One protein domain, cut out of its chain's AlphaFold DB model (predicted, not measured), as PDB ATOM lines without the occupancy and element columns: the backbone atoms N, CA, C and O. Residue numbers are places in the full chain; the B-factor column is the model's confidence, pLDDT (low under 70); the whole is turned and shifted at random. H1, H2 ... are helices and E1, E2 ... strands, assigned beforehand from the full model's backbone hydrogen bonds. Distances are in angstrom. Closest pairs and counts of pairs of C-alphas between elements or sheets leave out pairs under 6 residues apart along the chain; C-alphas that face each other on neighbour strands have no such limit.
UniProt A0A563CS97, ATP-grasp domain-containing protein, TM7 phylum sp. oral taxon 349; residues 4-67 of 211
ATOM      1  N   GLU A   4      -4.537  44.524 -47.826       90.81
ATOM      2  CA  GLU A   4      -4.571  45.794 -48.549       90.81
ATOM      3  C   GLU A   4      -5.266  45.734 -49.918       90.81
ATOM      4  O   GLU A   4      -5.479  46.779 -50.517       90.81
ATOM      5  N   LEU A   5      -5.635  44.543 -50.409       94.75
ATOM      6  CA  LEU A   5      -6.467  44.408 -51.609       94.75
ATOM      7  C   LEU A   5      -7.964  44.537 -51.318       94.75
ATOM      8  O   LEU A   5      -8.748  44.554 -52.253       94.75
ATOM      9  N   SER A   6      -8.371  44.541 -50.051       95.31
ATOM     10  CA  SER A   6      -9.769  44.664 -49.630       95.31
ATOM     11  C   SER A   6      -9.947  45.928 -48.793       95.31
ATOM     12  O   SER A   6      -8.991  46.335 -48.123       95.31
ATOM     13  N   PRO A   7     -11.156  46.512 -48.742       95.31
ATOM     14  CA  PRO A   7     -11.431  47.614 -47.832       95.31
ATOM     15  C   PRO A   7     -11.102  47.229 -46.388       95.31
ATOM     16  O   PRO A   7     -11.201  46.063 -46.009       95.31
ATOM     17  N   GLU A   8     -10.728  48.204 -45.560       94.75
ATOM     18  CA  GLU A   8     -10.478  47.942 -44.142       94.75
ATOM     19  C   GLU A   8     -11.727  47.337 -43.485       94.75
ATOM     20  O   GLU A   8     -12.834  47.874 -43.606       94.75
ATOM     21  N   PHE A   9     -11.548  46.231 -42.765       95.19
ATOM     22  CA  PHE A   9     -12.628  45.553 -42.064       95.19
ATOM     23  C   PHE A   9     -12.178  45.002 -40.712       95.19
ATOM     24  O   PHE A   9     -11.003  44.692 -40.498       95.19
ATOM     25  N   PHE A  10     -13.128  44.840 -39.792       94.94
ATOM     26  CA  PHE A  10     -12.897  44.199 -38.498       94.94
ATOM     27  C   PHE A  10     -14.145  43.472 -37.991       94.94
ATOM     28  O   PHE A  10     -15.269  43.782 -38.381       94.94
ATOM     29  N   VAL A  11     -13.941  42.487 -37.111       95.69
ATOM     30  CA  VAL A  11     -15.030  41.709 -36.498       95.69
ATOM     31  C   VAL A  11     -15.837  42.595 -35.552       95.69
ATOM     32  O   VAL A  11     -15.279  43.291 -34.701       95.69
ATOM     33  N   ILE A  12     -17.158  42.538 -35.674       96.44
ATOM     34  CA  ILE A  12     -18.081  43.198 -34.755       96.44
ATOM     35  C   ILE A  12     -18.232  42.332 -33.508       96.44
ATOM     36  O   ILE A  12     -18.435  41.123 -33.595       96.44
ATOM     37  N   THR A  13     -18.132  42.963 -32.346       95.12
ATOM     38  CA  THR A  13     -18.305  42.342 -31.031       95.12
ATOM     39  C   THR A  13     -19.341  43.135 -30.230       95.12
ATOM     40  O   THR A  13     -19.635  44.286 -30.584       95.12
ATOM     41  N   PRO A  14     -19.906  42.578 -29.143       94.81
ATOM     42  CA  PRO A  14     -20.819  43.322 -28.274       94.81
ATOM     43  C   PRO A  14     -20.241  44.664 -27.798       94.81
ATOM     44  O   PRO A  14     -20.964  45.657 -27.722       94.81
ATOM     45  N   GLU A  15     -18.932  44.715 -27.544       95.00
ATOM     46  CA  GLU A  15     -18.227  45.884 -27.010       95.00
ATOM     47  C   GLU A  15     -18.047  46.993 -28.054       95.00
ATOM     48  O   GLU A  15     -18.045  48.175 -27.708       95.00
ATOM     49  N   ASN A  16     -17.887  46.639 -29.334       95.31
ATOM     50  CA  ASN A  16     -17.615  47.611 -30.394       95.31
ATOM     51  C   ASN A  16     -18.847  47.968 -31.249       95.31
ATOM     52  O   ASN A  16     -18.786  48.942 -32.004       95.31
ATOM     53  N   PHE A  17     -19.963  47.246 -31.102       95.94
ATOM     54  CA  PHE A  17     -21.168  47.411 -31.921       95.94
ATOM     55  C   PHE A  17     -21.689  48.851 -31.958       95.94
ATOM     56  O   PHE A  17     -21.902  49.411 -33.031       95.94
ATOM     57  N   GLU A  18     -21.827  49.500 -30.799       95.25
ATOM     58  CA  GLU A  18     -22.315  50.885 -30.732       95.25
ATOM     59  C   GLU A  18     -21.391  51.858 -31.471       95.25
ATOM     60  O   GLU A  18     -21.844  52.806 -32.117       95.25
ATOM     61  N   ASN A  19     -20.079  51.615 -31.420       94.50
ATOM     62  CA  ASN A  19     -19.107  52.427 -32.141       94.50
ATOM     63  C   ASN A  19     -19.217  52.209 -33.652       94.50
ATOM     64  O   ASN A  19     -19.095  53.171 -34.406       94.50
ATOM     65  N   VAL A  20     -19.486  50.978 -34.097       94.81
ATOM     66  CA  VAL A  20     -19.754  50.662 -35.509       94.81
ATOM     67  C   VAL A  20     -20.995  51.406 -36.001       94.81
ATOM     68  O   VAL A  20     -20.914  52.125 -36.996       94.81
ATOM     69  N   VAL A  21     -22.113  51.325 -35.275       93.44
ATOM     70  CA  VAL A  21     -23.367  52.004 -35.646       93.44
ATOM     71  C   VAL A  21     -23.175  53.526 -35.730       93.44
ATOM     72  O   VAL A  21     -23.631  54.168 -36.680       93.44
ATOM     73  N   LYS A  22     -22.411  54.121 -34.802       93.62
ATOM     74  CA  LYS A  22     -22.106  55.565 -34.796       93.62
ATOM     75  C   LYS A  22     -21.299  56.046 -36.006       93.62
ATOM     76  O   LYS A  22     -21.355  57.239 -36.309       93.62
ATOM     77  N   ARG A  23     -20.589  55.166 -36.726       92.62
ATOM     78  CA  ARG A  23     -19.823  55.547 -37.930       92.62
ATOM     79  C   ARG A  23     -20.720  56.011 -39.081       92.62
ATOM     80  O   ARG A  23     -20.252  56.777 -39.921       92.62
ATOM     81  N   LYS A  24     -21.988  55.570 -39.140       89.62
ATOM     82  CA  LYS A  24     -23.001  55.942 -40.163       89.62
ATOM     83  C   LYS A  24     -22.587  55.706 -41.631       89.62
ATOM     84  O   LYS A  24     -23.263  56.170 -42.550       89.62
ATOM     85  N   ARG A  25     -21.453  55.044 -41.876       92.94
ATOM     86  CA  ARG A  25     -20.857  54.804 -43.198       92.94
ATOM     87  C   ARG A  25     -20.099  53.483 -43.191       92.94
ATOM     88  O   ARG A  25     -19.335  53.226 -42.262       92.94
ATOM     89  N   GLY A  26     -20.262  52.713 -44.260       95.06
ATOM     90  CA  GLY A  26     -19.724  51.360 -44.387       95.06
ATOM     91  C   GLY A  26     -20.837  50.320 -44.402       95.06
ATOM     92  O   GLY A  26     -22.020  50.668 -44.480       95.06
ATOM     93  N   TYR A  27     -20.429  49.064 -44.318       95.50
ATOM     94  CA  TYR A  27     -21.313  47.910 -44.379       95.50
ATOM     95  C   TYR A  27     -21.080  46.996 -43.177       95.50
ATOM     96  O   TYR A  27     -19.969  46.904 -42.662       95.50
ATOM     97  N   ILE A  28     -22.140  46.327 -42.734       95.50
ATOM     98  CA  ILE A  28     -22.091  45.203 -41.806       95.50
ATOM     99  C   ILE A  28     -22.358  43.938 -42.624       95.50
ATOM    100  O   ILE A  28     -23.420  43.816 -43.227       95.50
ATOM    101  N   LYS A  29     -21.395  43.015 -42.667       94.94
ATOM    102  CA  LYS A  29     -21.461  41.788 -43.473       94.94
ATOM    103  C   LYS A  29     -21.364  40.547 -42.596       94.94
ATOM    104  O   LYS A  29     -20.488  40.474 -41.733       94.94
ATOM    105  N   ALA A  30     -22.223  39.559 -42.817       93.12
ATOM    106  CA  ALA A  30     -22.098  38.264 -42.150       93.12
ATOM    107  C   ALA A  30     -20.944  37.447 -42.757       93.12
ATOM    108  O   ALA A  30     -20.706  37.490 -43.959       93.12
ATOM    109  N   ALA A  31     -20.258  36.637 -41.947       90.00
ATOM    110  CA  ALA A  31     -19.216  35.710 -42.410       90.00
ATOM    111  C   ALA A  31     -19.753  34.616 -43.342       90.00
ATOM    112  O   ALA A  31     -18.993  33.983 -44.070       90.00
ATOM    113  N   ARG A  32     -21.046  34.320 -43.215       84.69
ATOM    114  CA  ARG A  32     -21.777  33.329 -43.997       84.69
ATOM    115  C   ARG A  32     -23.101  33.960 -44.388       84.69
ATOM    116  O   ARG A  32     -23.819  34.439 -43.513       84.69
ATOM    117  N   GLY A  33     -23.419  33.942 -45.673       75.19
ATOM    118  CA  GLY A  33     -24.645  34.529 -46.185       75.19
ATOM    119  C   GLY A  33     -24.670  34.559 -47.706       75.19
ATOM    120  O   GLY A  33     -23.696  34.181 -48.355       75.19
ATOM    121  N   ALA A  34     -25.812  34.954 -48.261       67.69
ATOM    122  CA  ALA A  34     -26.034  35.050 -49.697       67.69
ATOM    123  C   ALA A  34     -26.275  36.515 -50.084       67.69
ATOM    124  O   ALA A  34     -27.387  37.027 -49.938       67.69
ATOM    125  N   GLY A  35     -25.226  37.185 -50.570       68.75
ATOM    126  CA  GLY A  35     -25.310  38.525 -51.158       68.75
ATOM    127  C   GLY A  35     -25.996  39.566 -50.264       68.75
ATOM    128  O   GLY A  35     -25.766  39.613 -49.049       68.75
ATOM    129  N   GLY A  36     -26.858  40.389 -50.875       65.81
ATOM    130  CA  GLY A  36     -27.511  41.552 -50.255       65.81
ATOM    131  C   GLY A  36     -28.299  41.273 -48.967       65.81
ATOM    132  O   GLY A  36     -28.402  42.154 -48.124       65.81
ATOM    133  N   PHE A  37     -28.763  40.042 -48.728       74.19
ATOM    134  CA  PHE A  37     -29.498  39.675 -47.501       74.19
ATOM    135  C   PHE A  37     -28.607  39.564 -46.250       74.19
ATOM    136  O   PHE A  37     -29.078  39.592 -45.107       74.19
ATOM    137  N   SER A  38     -27.302  39.425 -46.471       86.50
ATOM    138  CA  SER A  38     -26.269  39.333 -45.436       86.50
ATOM    139  C   SER A  38     -25.359  40.559 -45.381       86.50
ATOM    140  O   SER A  38     -24.341  40.531 -44.689       86.50
ATOM    141  N   VAL A  39     -25.720  41.626 -46.099       91.81
ATOM    142  CA  VAL A  39     -24.958  42.872 -46.196       91.81
ATOM    143  C   VAL A  39     -25.880  44.039 -45.864       91.81
ATOM    144  O   VAL A  39     -26.772  44.372 -46.633       91.81
ATOM    145  N   LEU A  40     -25.638  44.681 -44.723       93.62
ATOM    146  CA  LEU A  40     -26.420  45.812 -44.232       93.62
ATOM    147  C   LEU A  40     -25.623  47.105 -44.394       93.62
ATOM    148  O   LEU A  40     -24.501  47.237 -43.904       93.62
ATOM    149  N   ASN A  41     -26.202  48.089 -45.059       93.81
ATOM    150  CA  ASN A  41     -25.633  49.414 -45.229       93.81
ATOM    151  C   ASN A  41     -25.947  50.287 -44.005       93.81
ATOM    152  O   ASN A  41     -27.103  50.577 -43.699       93.81
ATOM    153  N   LEU A  42     -24.901  50.788 -43.339       94.44
ATOM    154  CA  LEU A  42     -25.026  51.598 -42.116       94.44
ATOM    155  C   LEU A  42     -25.831  52.894 -42.288       94.44
ATOM    156  O   LEU A  42     -26.219  53.502 -41.292       94.44
ATOM    157  N   LYS A  43     -26.033  53.361 -43.525       92.69
ATOM    158  CA  LYS A  43     -26.804  54.574 -43.813       92.69
ATOM    159  C   LYS A  43     -28.288  54.282 -44.034       92.69
ATOM    160  O   LYS A  43     -29.112  55.078 -43.595       92.69
ATOM    161  N   THR A  44     -28.620  53.210 -44.748       92.31
ATOM    162  CA  THR A  44     -29.998  52.930 -45.189       92.31
ATOM    163  C   THR A  44     -30.701  51.906 -44.307       92.31
ATOM    164  O   THR A  44     -31.898  52.033 -44.077       92.31
ATOM    165  N   ASP A  45     -29.957  50.978 -43.705       92.94
ATOM    166  CA  ASP A  45     -30.530  49.788 -43.063       92.94
ATOM    167  C   ASP A  45     -30.500  49.901 -41.533       92.94
ATOM    168  O   ASP A  45     -30.469  48.908 -40.808       92.94
ATOM    169  N   VAL A  46     -30.504  51.134 -41.013       92.19
ATOM    170  CA  VAL A  46     -30.320  51.440 -39.582       92.19
ATOM    171  C   VAL A  46     -31.304  50.666 -38.705       92.19
ATOM    172  O   VAL A  46     -30.914  50.103 -37.684       92.19
ATOM    173  N   ARG A  47     -32.578  50.613 -39.109       92.62
ATOM    174  CA  ARG A  47     -33.619  49.891 -38.368       92.62
ATOM    175  C   ARG A  47     -33.338  48.390 -38.324       92.62
ATOM    176  O   ARG A  47     -33.472  47.783 -37.267       92.62
ATOM    177  N   GLU A  48     -32.921  47.816 -39.446       93.44
ATOM    178  CA  GLU A  48     -32.628  46.388 -39.556       93.44
ATOM    179  C   GLU A  48     -31.409  45.999 -38.719       93.44
ATOM    180  O   GLU A  48     -31.439  45.011 -37.989       93.44
ATOM    181  N   ILE A  49     -30.369  46.834 -38.728       94.56
ATOM    182  CA  ILE A  49     -29.174  46.655 -37.895       94.56
ATOM    183  C   ILE A  49     -29.536  46.633 -36.404       94.56
ATOM    184  O   ILE A  49     -29.019  45.803 -35.656       94.56
ATOM    185  N   VAL A  50     -30.431  47.522 -35.960       92.25
ATOM    186  CA  VAL A  50     -30.897  47.546 -34.564       92.25
ATOM    187  C   VAL A  50     -31.701  46.288 -34.234       92.25
ATOM    188  O   VAL A  50     -31.446  45.664 -33.205       92.25
ATOM    189  N   ASN A  51     -32.618  45.877 -35.115       93.25
ATOM    190  CA  ASN A  51     -33.429  44.671 -34.924       93.25
ATOM    191  C   ASN A  51     -32.567  43.399 -34.849       93.25
ATOM    192  O   ASN A  51     -32.832  42.516 -34.037       93.25
ATOM    193  N   ARG A  52     -31.504  43.324 -35.658       92.81
ATOM    194  CA  ARG A  52     -30.583  42.180 -35.730       92.81
ATOM    195  C   ARG A  52     -29.400  42.283 -34.770       92.81
ATOM    196  O   ARG A  52     -28.481  41.473 -34.858       92.81
ATOM    197  N   ARG A  53     -29.401  43.224 -33.817       94.00
ATOM    198  CA  ARG A  53     -28.281  43.439 -32.882       94.00
ATOM    199  C   ARG A  53     -27.785  42.146 -32.239       94.00
ATOM    200  O   ARG A  53     -26.590  41.883 -32.276       94.00
ATOM    201  N   HIS A  54     -28.688  41.344 -31.668       93.00
ATOM    202  CA  HIS A  54     -28.297  40.099 -31.003       93.00
ATOM    203  C   HIS A  54     -27.610  39.136 -31.979       93.00
ATOM    204  O   HIS A  54     -26.608  38.516 -31.632       93.00
ATOM    205  N   GLU A  55     -28.137  38.994 -33.194       92.31
ATOM    206  CA  GLU A  55     -27.537  38.151 -34.228       92.31
ATOM    207  C   GLU A  55     -26.143  38.656 -34.619       92.31
ATOM    208  O   GLU A  55     -25.216  37.859 -34.735       92.31
ATOM    209  N   ILE A  56     -25.988  39.976 -34.755       93.69
ATOM    210  CA  ILE A  56     -24.735  40.620 -35.159       93.69
ATOM    211  C   ILE A  56     -23.650  40.475 -34.083       93.69
ATOM    212  O   ILE A  56     -22.494  40.211 -34.412       93.69
ATOM    213  N   THR A  57     -23.992  40.660 -32.805       92.81
ATOM    214  CA  THR A  57     -22.994  40.714 -31.722       92.81
ATOM    215  C   THR A  57     -22.745  39.379 -31.042       92.81
ATOM    216  O   THR A  57     -21.658  39.154 -30.519       92.81
ATOM    217  N   SER A  58     -23.764  38.525 -31.001       85.88
ATOM    218  CA  SER A  58     -23.788  37.339 -30.140       85.88
ATOM    219  C   SER A  58     -24.377  36.113 -30.843       85.88
ATOM    220  O   SER A  58     -24.575  35.077 -30.213       85.88
ATOM    221  N   GLY A  59     -24.685  36.218 -32.139       72.62
ATOM    222  CA  GLY A  59     -25.086  35.079 -32.949       72.62
ATOM    223  C   GLY A  59     -23.923  34.110 -33.164       72.62
ATOM    224  O   GLY A  59     -22.753  34.471 -33.079       72.62
ATOM    225  N   GLY A  60     -24.234  32.853 -33.488       82.31
ATOM    226  CA  GLY A  60     -23.216  31.837 -33.799       82.31
ATOM    227  C   GLY A  60     -22.420  32.107 -35.088       82.31
ATOM    228  O   GLY A  60     -21.483  31.372 -35.399       82.31
ATOM    229  N   VAL A  61     -22.781  33.145 -35.849       89.38
ATOM    230  CA  VAL A  61     -22.100  33.583 -37.074       89.38
ATOM    231  C   VAL A  61     -21.370  34.890 -36.788       89.38
ATOM    232  O   VAL A  61     -21.939  35.807 -36.208       89.38
ATOM    233  N   LYS A  62     -20.107  34.993 -37.218       93.81
ATOM    234  CA  LYS A  62     -19.340  36.239 -37.095       93.81
ATOM    235  C   LYS A  62     -19.870  37.292 -38.059       93.81
ATOM    236  O   LYS A  62     -20.188  36.971 -39.200       93.81
ATOM    237  N   TRP A  63     -19.862  38.542 -37.627       95.56
ATOM    238  CA  TRP A  63     -20.178  39.695 -38.462       95.56
ATOM    239  C   TRP A  63     -18.989  40.643 -38.521       95.56
ATOM    240  O   TRP A  63     -18.199  40.724 -37.581       95.56
ATOM    241  N   TYR A  64     -18.857  41.353 -39.632       95.69
ATOM    242  CA  TYR A  64     -17.753  42.263 -39.893       95.69
ATOM    243  C   TYR A  64     -18.287  43.640 -40.240       95.69
ATOM    244  O   TYR A  64     -19.243  43.768 -40.999       95.69
ATOM    245  N   TYR A  65     -17.643  44.666 -39.705       96.75
ATOM    246  CA  TYR A  65     -17.733  46.003 -40.256       96.75
ATOM    247  C   TYR A  65     -16.716  46.117 -41.383       96.75
ATOM    248  O   TYR A  65     -15.565  45.731 -41.195       96.75
ATOM    249  N   GLU A  66     -17.122  46.698 -42.503       96.25
ATOM    250  CA  GLU A  66     -16.263  47.013 -43.637       96.25
ATOM    251  C   GLU A  66     -16.421  48.492 -44.015       96.25
ATOM    252  O   GLU A  66     -17.538  49.022 -44.117       96.25
ATOM    253  N   VAL A  67     -15.299  49.178 -44.227       95.56
ATOM    254  CA  VAL A  67     -15.286  50.548 -44.740       95.56
ATOM    255  C   VAL A  67     -15.856  50.565 -46.158       95.56
ATOM    256  O   VAL A  67     -15.569  49.707 -46.983       95.56
TER     257      VAL A  67
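What this domain is: This is residues 4 to 67 of the 211 residues of the protein "ATP-grasp domain-containing protein" of TM7 phylum sp. oral taxon 349 (UniProt A0A563CS97). A small twisted sheet of four short antiparallel strands forms a wall, with three short helices, H1, H3 and H4, gathered over one of its faces. The fourth helix, H2, is a single short turn leading straight into the edge strand E3, and residues 4 to 8, before E1, lie at one end of the longest axis. The printed part has 64 residues, with four named helices and four named strands that follow each other along the chain as E1, H1, E2, H2, E3, H3, H4, E4; across the sheet the order is E1, E4, E2, E3. The class is mixed, helices and strands. The whole is compact, with a radius of gyration of the C-alphas of 10.7 A and spans of 31 by 24 by 22 A.

How they stand to each other: In the sheet, E4, residues 63 to 66, and E2, residues 27 to 30, are antiparallel inner strands, with N 64 and O 29 at 2.8 A. E1, residues 9 to 11, is an edge strand antiparallel to E4, with N 10 and O 65 at 2.9 A. E3, residues 39 to 41, is the other edge strand, antiparallel to E2, with N 28 and O 40 at 2.8 A. From edge to edge the strands' lines turn by 68 degrees. H1, residues 17 to 22, only grazes the sheet with residues 17 to 21; its closest C-alphas to E4 are Val 20 and Tyr 65, 7.0 A apart. H4, residues 53 to 58, only grazes it with residues 55 to 57; the C-alphas of Ile 56 and Trp 63, the closest to E4, are 5.7 A apart. H1 and H4 are close but not clearly touching, the C-alphas of Phe 17 and Thr 57 being closest at 6.9 A. H3, residues 46 to 51, and H2, residues 35 to 38, also only graze the sheet. H1 and H3 are only just apart, at 8.0 A. E1, H1 and E2 make a split strand-helix-strand unit, two strands running the same way with E4 between them; E3, H3, H4 and E4 make another, with E2 between. Both crossovers are right-handed. Every O i to N i+4 pair is within hydrogen-bond range in H1, H3 and H4; H2 is too short for one.

Where its parts are: E1 begins at C-alpha 9, (-12.628, 45.553, -42.064), and spans 7.2 A. E2 spans 9.9 A, E3 6.6 A and E4 9.8 A, ending at C-alpha 66, (-16.263, 47.013, -43.637). H1 spans 8.7 A, H2 5.9 A, H3 8.8 A and H4 8.1 A.

The domain as a whole: The C-alphas farthest apart are those of Glu 4 and Asn 51, at 31.9 A. The printed part has no cut, and its links are tight. The mean pLDDT of the printed part is 91.2; residues 34 to 36 are under 70.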